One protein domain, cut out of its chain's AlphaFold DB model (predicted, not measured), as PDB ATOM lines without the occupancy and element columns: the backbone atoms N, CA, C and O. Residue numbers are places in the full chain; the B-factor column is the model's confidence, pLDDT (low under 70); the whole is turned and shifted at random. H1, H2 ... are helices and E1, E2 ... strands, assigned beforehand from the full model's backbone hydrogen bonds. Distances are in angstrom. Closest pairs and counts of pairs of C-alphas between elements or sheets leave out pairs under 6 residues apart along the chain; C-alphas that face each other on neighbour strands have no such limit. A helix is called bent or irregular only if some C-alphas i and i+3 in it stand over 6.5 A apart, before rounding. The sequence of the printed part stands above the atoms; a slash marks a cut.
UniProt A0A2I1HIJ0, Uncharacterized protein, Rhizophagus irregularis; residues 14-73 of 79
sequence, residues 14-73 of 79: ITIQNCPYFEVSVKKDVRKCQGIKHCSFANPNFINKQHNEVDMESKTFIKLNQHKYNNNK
ATOM      1  N   ILE A  14     145.933 162.466 171.863       75.06
ATOM      2  CA  ILE A  14     146.452 161.746 170.700       75.06
ATOM      3  C   ILE A  14     145.347 160.868 170.131       75.06
ATOM      4  O   ILE A  14     144.617 160.211 170.875       75.06
ATOM      5  N   THR A  15     145.237 160.833 168.810       83.75
ATOM      6  CA  THR A  15     144.352 159.892 168.123       83.75
ATOM      7  C   THR A  15     145.184 158.704 167.669       83.75
ATOM      8  O   THR A  15     146.152 158.867 166.929       83.75
ATOM      9  N   ILE A  16     144.812 157.509 168.114       82.56
ATOM     10  CA  ILE A  16     145.405 156.249 167.673       82.56
ATOM     11  C   ILE A  16     144.435 155.662 166.657       82.56
ATOM     12  O   ILE A  16     143.350 155.232 167.039       82.56
ATOM     13  N   GLN A  17     144.800 155.683 165.373       82.00
ATOM     14  CA  GLN A  17     143.895 155.248 164.305       82.00
ATOM     15  C   GLN A  17     143.605 153.742 164.354       82.00
ATOM     16  O   GLN A  17     142.447 153.354 164.226       82.00
ATOM     17  N   ASN A  18     144.627 152.927 164.633       83.31
ATOM     18  CA  ASN A  18     144.525 151.471 164.728       83.31
ATOM     19  C   ASN A  18     144.849 151.029 166.155       83.31
ATOM     20  O   ASN A  18     145.999 150.726 166.483       83.31
ATOM     21  N   CYS A  19     143.850 151.062 167.037       79.50
ATOM     22  CA  CYS A  19     144.037 150.591 168.401       79.50
ATOM     23  C   CYS A  19     144.227 149.062 168.413       79.50
ATOM     24  O   CYS A  19     143.314 148.361 167.976       79.50
ATOM     25  N   PRO A  20     145.325 148.524 168.981       81.62
ATOM     26  CA  PRO A  20     145.599 147.081 168.981       81.62
ATOM     27  C   PRO A  20     144.616 146.253 169.824       81.62
ATOM     28  O   PRO A  20     144.698 145.032 169.825       81.62
ATOM     29  N   TYR A  21     143.709 146.906 170.555       84.75
ATOM     30  CA  TYR A  21     142.730 146.254 171.429       84.75
ATOM     31  C   TYR A  21     141.285 146.403 170.957       84.75
ATOM     32  O   TYR A  21     140.451 145.578 171.306       84.75
ATOM     33  N   PHE A  22     140.973 147.473 170.222       81.38
ATOM     34  CA  PHE A  22     139.592 147.834 169.899       81.38
ATOM     35  C   PHE A  22     139.303 147.863 168.395       81.38
ATOM     36  O   PHE A  22     138.161 148.111 168.037       81.38
ATOM     37  N   GLU A  23     140.309 147.663 167.528       86.75
ATOM     38  CA  GLU A  23     140.192 147.683 166.050       86.75
ATOM     39  C   GLU A  23     139.491 148.932 165.470       86.75
ATOM     40  O   GLU A  23     139.120 148.984 164.301       86.75
ATOM     41  N   VAL A  24     139.355 149.983 166.280       84.94
ATOM     42  CA  VAL A  24     138.766 151.275 165.928       84.94
ATOM     43  C   VAL A  24     139.696 152.402 166.355       84.94
ATOM     44  O   VAL A  24     140.584 152.231 167.200       84.94
ATOM     45  N   SER A  25     139.473 153.587 165.789       86.81
ATOM     46  CA  SER A  25     140.204 154.784 166.188       86.81
ATOM     47  C   SER A  25     139.807 155.222 167.595       86.81
ATOM     48  O   SER A  25     138.630 155.441 167.882       86.81
ATOM     49  N   VAL A  26     140.798 155.397 168.469       83.62
ATOM     50  CA  VAL A  26     140.591 155.835 169.855       83.62
ATOM     51  C   VAL A  26     141.313 157.148 170.121       83.62
ATOM     52  O   VAL A  26     142.455 157.355 169.708       83.62
ATOM     53  N   LYS A  27     140.643 158.042 170.849       86.44
ATOM     54  CA  LYS A  27     141.227 159.286 171.346       86.44
ATOM     55  C   LYS A  27     141.736 159.051 172.766       86.44
ATOM     56  O   LYS A  27     140.974 158.639 173.637       86.44
ATOM     57  N   LYS A  28     143.026 159.282 172.994       79.81
ATOM     58  CA  LYS A  28     143.682 159.091 174.288       79.81
ATOM     59  C   LYS A  28     144.163 160.429 174.819       79.81
ATOM     60  O   LYS A  28     145.039 161.063 174.233       79.81
ATOM     61  N   ASP A  29     143.635 160.819 175.970       77.88
ATOM     62  CA  ASP A  29     144.132 161.985 176.686       77.88
ATOM     63  C   ASP A  29     145.446 161.641 177.388       77.88
ATOM     64  O   ASP A  29     145.532 160.730 178.216       77.88
ATOM     65  N   VAL A  30     146.494 162.382 177.045       68.31
ATOM     66  CA  VAL A  30     147.826 162.232 177.619       68.31
ATOM     67  C   VAL A  30     147.962 163.230 178.754       68.31
ATOM     68  O   VAL A  30     148.082 164.432 178.528       68.31
ATOM     69  N   ARG A  31     147.986 162.741 179.992       65.12
ATOM     70  CA  ARG A  31     148.271 163.569 181.169       65.12
ATOM     71  C   ARG A  31     149.739 163.415 181.552       65.12
ATOM     72  O   ARG A  31     150.232 162.298 181.685       65.12
ATOM     73  N   LYS A  32     150.438 164.536 181.737       62.53
ATOM     74  CA  LYS A  32     151.775 164.549 182.347       62.53
ATOM     75  C   LYS A  32     151.626 164.712 183.856       62.53
ATOM     76  O   LYS A  32     150.833 165.536 184.308       62.53
ATOM     77  N   CYS A  33     152.394 163.942 184.625       62.50
ATOM     78  CA  CYS A  33     152.513 164.159 186.064       62.50
ATOM     79  C   CYS A  33     153.121 165.548 186.297       62.50
ATOM     80  O   CYS A  33     154.201 165.836 185.787       62.50
ATOM     81  N   GLN A  34     152.431 166.406 187.046       62.25
ATOM     82  CA  GLN A  34     152.907 167.758 187.369       62.25
ATOM     83  C   GLN A  34     153.682 167.815 188.696       62.25
ATOM     84  O   GLN A  34     153.899 168.890 189.247       62.25
ATOM     85  N   GLY A  35     154.116 166.664 189.212       60.16
ATOM     86  CA  GLY A  35     154.818 166.566 190.487       60.16
ATOM     87  C   GLY A  35     153.882 166.524 191.695       60.16
ATOM     88  O   GLY A  35     152.664 166.381 191.575       60.16
ATOM     89  N   ILE A  36     154.478 166.592 192.885       66.12
ATOM     90  CA  ILE A  36     153.767 166.528 194.164       66.12
ATOM     91  C   ILE A  36     153.348 167.944 194.551       66.12
ATOM     92  O   ILE A  36     154.185 168.832 194.692       66.12
ATOM     93  N   LYS A  37     152.048 168.153 194.765       66.25
ATOM     94  CA  LYS A  37     151.539 169.408 195.318       66.25
ATOM     95  C   LYS A  37     151.419 169.260 196.832       66.25
ATOM     96  O   LYS A  37     150.522 168.577 197.320       66.25
ATOM     97  N   HIS A  38     152.332 169.878 197.574       69.19
ATOM     98  CA  HIS A  38     152.204 169.955 199.025       69.19
ATOM     99  C   HIS A  38     151.106 170.957 199.392       69.19
ATOM    100  O   HIS A  38     150.988 172.021 198.786       69.19
ATOM    101  N   CYS A  39     150.279 170.610 200.377       71.50
ATOM    102  CA  CYS A  39     149.335 171.561 200.950       71.50
ATOM    103  C   CYS A  39     150.126 172.677 201.644       71.50
ATOM    104  O   CYS A  39     150.992 172.384 202.463       71.50
ATOM    105  N   SER A  40     149.813 173.943 201.358       75.56
ATOM    106  CA  SER A  40     150.492 175.106 201.958       75.56
ATOM    107  C   SER A  40     150.360 175.170 203.483       75.56
ATOM    108  O   SER A  40     151.159 175.820 204.144       75.56
ATOM    109  N   PHE A  41     149.365 174.477 204.038       80.00
ATOM    110  CA  PHE A  41     149.118 174.366 205.474       80.00
ATOM    111  C   PHE A  41     149.672 173.070 206.083       80.00
ATOM    112  O   PHE A  41     149.528 172.847 207.285       80.00
ATOM    113  N   ALA A  42     150.256 172.175 205.277       74.12
ATOM    114  CA  ALA A  42     150.814 170.936 205.799       74.12
ATOM    115  C   ALA A  42     152.074 171.218 206.622       74.12
ATOM    116  O   ALA A  42     152.922 172.028 206.255       74.12
ATOM    117  N   ASN A  43     152.195 170.510 207.745       80.00
ATOM    118  CA  ASN A  43     153.331 170.645 208.642       80.00
ATOM    119  C   ASN A  43     154.636 170.271 207.899       80.00
ATOM    120  O   ASN A  43     154.706 169.166 207.349       80.00
ATOM    121  N   PRO A  44     155.682 171.121 207.910       78.31
ATOM    122  CA  PRO A  44     156.955 170.835 207.245       78.31
ATOM    123  C   PRO A  44     157.591 169.508 207.677       78.31
ATOM    124  O   PRO A  44     158.145 168.788 206.850       78.31
ATOM    125  N   ASN A  45     157.439 169.127 208.949       78.94
ATOM    126  CA  ASN A  45     157.954 167.858 209.470       78.94
ATOM    127  C   ASN A  45     157.240 166.644 208.866       78.94
ATOM    128  O   ASN A  45     157.809 165.560 208.817       78.94
ATOM    129  N   PHE A  46     155.995 166.816 208.417       72.06
ATOM    130  CA  PHE A  46     155.247 165.786 207.704       72.06
ATOM    131  C   PHE A  46     155.634 165.743 206.221       72.06
ATOM    132  O   PHE A  46     155.801 164.665 205.668       72.06
ATOM    133  N   ILE A  47     155.834 166.908 205.593       72.06
ATOM    134  CA  ILE A  47     156.273 167.021 204.192       72.06
ATOM    135  C   ILE A  47     157.651 166.379 203.981       72.06
ATOM    136  O   ILE A  47     157.859 165.674 202.997       72.06
ATOM    137  N   ASN A  48     158.574 166.608 204.916       73.62
ATOM    138  CA  ASN A  48     159.970 166.189 204.795       73.62
ATOM    139  C   ASN A  48     160.231 164.768 205.313       73.62
ATOM    140  O   ASN A  48     161.363 164.286 205.248       73.62
ATOM    141  N   LYS A  49     159.217 164.086 205.859       73.19
ATOM    142  CA  LYS A  49     159.390 162.726 206.365       73.19
ATOM    143  C   LYS A  49     159.440 161.750 205.194       73.19
ATOM    144  O   LYS A  49     158.539 161.702 204.360       73.19
ATOM    145  N   GLN A  50     160.492 160.939 205.139       65.38
ATOM    146  CA  GLN A  50     160.588 159.886 204.140       65.38
ATOM    147  C   GLN A  50     159.602 158.762 204.487       65.38
ATOM    148  O   GLN A  50     159.723 158.100 205.515       65.38
ATOM    149  N   HIS A  51     158.610 158.557 203.625       61.97
ATOM    150  CA  HIS A  51     157.615 157.494 203.756       61.97
ATOM    151  C   HIS A  51     157.947 156.358 202.783       61.97
ATOM    152  O   HIS A  51     157.429 156.309 201.664       61.97
ATOM    153  N   ASN A  52     158.846 155.457 203.188       65.38
ATOM    154  CA  ASN A  52     159.213 154.302 202.360       65.38
ATOM    155  C   ASN A  52     158.104 153.238 202.348       65.38
ATOM    156  O   ASN A  52     157.851 152.613 201.319       65.38
ATOM    157  N   GLU A  53     157.365 153.124 203.448       71.62
ATOM    158  CA  GLU A  53     156.263 152.187 203.622       71.62
ATOM    159  C   GLU A  53     155.068 152.854 204.309       71.62
ATOM    160  O   GLU A  53     155.187 153.905 204.945       71.62
ATOM    161  N   VAL A  54     153.892 152.259 204.123       68.06
ATOM    162  CA  VAL A  54     152.676 152.665 204.829       68.06
ATOM    163  C   VAL A  54     152.515 151.724 206.010       68.06
ATOM    164  O   VAL A  54     152.359 150.523 205.814       68.06
ATOM    165  N   ASP A  55     152.523 152.281 207.217       79.12
ATOM    166  CA  ASP A  55     152.180 151.549 208.434       79.12
ATOM    167  C   ASP A  55     150.663 151.287 208.464       79.12
ATOM    168  O   ASP A  55     149.857 152.160 208.822       79.12
ATOM    169  N   MET A  56     150.295 150.075 208.044       79.06
ATOM    170  CA  MET A  56     148.914 149.582 207.988       79.06
ATOM    171  C   MET A  56     148.312 149.343 209.381       79.06
ATOM    172  O   MET A  56     147.092 149.235 209.509       79.06
ATOM    173  N   GLU A  57     149.138 149.280 210.425       84.31
ATOM    174  CA  GLU A  57     148.706 149.071 211.810       84.31
ATOM    175  C   GLU A  57     148.573 150.391 212.579       84.31
ATOM    176  O   GLU A  57     147.983 150.441 213.664       84.31
ATOM    177  N   SER A  58     149.056 151.499 212.007       80.44
ATOM    178  CA  SER A  58     148.930 152.811 212.628       80.44
ATOM    179  C   SER A  58     147.467 153.157 212.930       80.44
ATOM    180  O   SER A  58     146.558 153.013 212.104       80.44
ATOM    181  N   LYS A  59     147.231 153.729 214.120       80.19
ATOM    182  CA  LYS A  59     145.899 154.212 214.534       80.19
ATOM    183  C   LYS A  59     145.274 155.148 213.494       80.19
ATOM    184  O   LYS A  59     144.058 155.146 213.316       80.19
ATOM    185  N   THR A  60     146.098 155.948 212.818       75.38
ATOM    186  CA  THR A  60     145.671 156.870 211.760       75.38
ATOM    187  C   THR A  60     145.191 156.119 210.520       75.38
ATOM    188  O   THR A  60     144.107 156.425 210.023       75.38
ATOM    189  N   PHE A  61     145.941 155.117 210.049       76.88
ATOM    190  CA  PHE A  61     145.538 154.293 208.908       76.88
ATOM    191  C   PHE A  61     144.230 153.546 209.185       76.88
ATOM    192  O   PHE A  61     143.319 153.578 208.351       76.88
ATOM    193  N   ILE A  62     144.111 152.943 210.373       81.62
ATOM    194  CA  ILE A  62     142.900 152.234 210.800       81.62
ATOM    195  C   ILE A  62     141.707 153.193 210.788       81.62
ATOM    196  O   ILE A  62     140.716 152.911 210.121       81.62
ATOM    197  N   LYS A  63     141.808 154.359 211.445       80.56
ATOM    198  CA  LYS A  63     140.718 155.353 211.492       80.56
ATOM    199  C   LYS A  63     140.288 155.842 210.109       80.56
ATOM    200  O   LYS A  63     139.096 155.901 209.835       80.56
ATOM    201  N   LEU A  64     141.238 156.155 209.227       75.69
ATOM    202  CA  LEU A  64     140.928 156.633 207.874       75.69
ATOM    203  C   LEU A  64     140.254 155.562 207.003       75.69
ATOM    204  O   LEU A  64     139.451 155.895 206.133       75.69
ATOM    205  N   ASN A  65     140.562 154.281 207.227       73.75
ATOM    206  CA  ASN A  65     140.012 153.178 206.439       73.75
ATOM    207  C   ASN A  65     138.857 152.430 207.124       73.75
ATOM    208  O   ASN A  65     138.291 151.531 206.502       73.75
ATOM    209  N   GLN A  66     138.440 152.814 208.336       71.62
ATOM    210  CA  GLN A  66     137.316 152.200 209.064       71.62
ATOM    211  C   GLN A  66     136.047 152.071 208.200       71.62
ATOM    212  O   GLN A  66     135.379 151.040 208.225       71.62
ATOM    213  N   HIS A  67     135.755 153.064 207.353       62.94
ATOM    214  CA  HIS A  67     134.586 153.033 206.466       62.94
ATOM    215  C   HIS A  67     134.712 152.052 205.283       62.94
ATOM    216  O   HIS A  67     133.695 151.561 204.796       62.94
ATOM    217  N   LYS A  68     135.930 151.715 204.828       57.66
ATOM    218  CA  LYS A  68     136.137 150.731 203.746       57.66
ATOM    219  C   LYS A  68     135.881 149.300 204.216       57.66
ATOM    220  O   LYS A  68     135.283 148.520 203.479       57.66
ATOM    221  N   TYR A  69     136.269 148.969 205.450       53.31
ATOM    222  CA  TYR A  69     136.021 147.644 206.029       53.31
ATOM    223  C   TYR A  69     134.525 147.354 206.223       53.31
ATOM    224  O   TYR A  69     134.104 146.212 206.055       53.31
ATOM    225  N   ASN A  70     133.706 148.382 206.467       53.91
ATOM    226  CA  ASN A  70     132.251 148.224 206.564       53.91
ATOM    227  C   ASN A  70     131.571 147.984 205.199       53.91
ATOM    228  O   ASN A  70     130.555 147.291 205.142       53.91
ATOM    229  N   ASN A  71     132.140 148.487 204.097       50.66
ATOM    230  CA  ASN A  71     131.534 148.393 202.760       50.66
ATOM    231  C   ASN A  71     131.943 147.136 201.966       50.66
ATOM    232  O   ASN A  71     131.236 146.742 201.040       50.66
ATOM    233  N   ASN A  72     133.019 146.438 202.352       48.31
ATOM    234  CA  ASN A  72     133.476 145.221 201.662       48.31
ATOM    235  C   ASN A  72     132.581 143.985 201.880       48.31
ATOM    236  O   ASN A  72     132.814 142.946 201.266       48.31
ATOM    237  N   LYS A  73     131.532 144.061 202.714       49.38
ATOM    238  CA  LYS A  73     130.647 142.909 202.966       49.38
ATOM    239  C   LYS A  73     129.633 142.641 201.840       49.38
ATOM    240  O   LYS A  73     128.970 141.606 201.872       49.38
TER     241      LYS A  73
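This is residues 14 to 73 of the 79 residues of an uncharacterized protein of Rhizophagus irregularis (UniProt A0A2I1HIJ0). An open, drawn-out chain with no packed core: a small hairpin of two strands, E1 and E2, makes one end, and a long bare stretch, residues 31 to 43, leads away from it to the short helix H1. From there a second long link leads to H2, the longest helix, which packs on neither H1 nor the hairpin. The printed part has 60 residues, with two named strands and then two named helices in the order E1, E2, H1, H2; the two strands form an antiparallel sheet, E1 - E2. The class is mixed, helices and strands, with 25 residues, under half, in named elements. The whole is extended, with a radius of gyration of the C-alphas of 20.2 A and spans of 50 by 37 by 21 A.

E1, residues 14 to 16, and E2, residues 26 to 30, are antiparallel neighbour strands, with 147 degrees between their directions. They form a hairpin with a short link of 9 residues. The C-alphas of Thr 15 and Lys 27 face each other at 4.5 A. N 16 and O 26 are within hydrogen-bond range at 2.8 A, as are N 28 and O 14 at 2.8 A. A long link of 13 residues joins E2 to H1, residues 44 to 47. E1 and H1 are apart. H2, residues 59 to 71, is apart from E1, from E2 and from H1. In H2, 5 of 9 O i to N i+4 pairs are within hydrogen-bond range; H1 is too short for such a pair, and its one O i to N i+3 pair is within range.

E1 begins at C-alpha 14, at (146.452, 161.746, 170.700). E2 is 12.4 A from first to last C-alpha and ends at C-alpha 30, at (147.826, 162.232, 177.619). H1 runs from Pro 44 to Ile 47. H2 is 19.5 A from first to last C-alpha and ends at C-alpha 71, at (131.534, 148.393, 202.760). H2 is irregular: C-alphas 64 and 67 are 7.4 A apart.

The two C-alphas farthest apart are those of Glu 23 and Asn 45, at 51.1 A. The printed part has no cut. The links from E2 to H1 and from H1 to H2 are long, with 13 and 11 residues. Residues 31 to 37 and residues 48 to 55 stand free, among others. The mean pLDDT of the printed part is 73.0, and 20 printed residues are under 70, which is low confidence: residues 30 to 38, residues 50 to 52, residue 54 and residues 67 to 73.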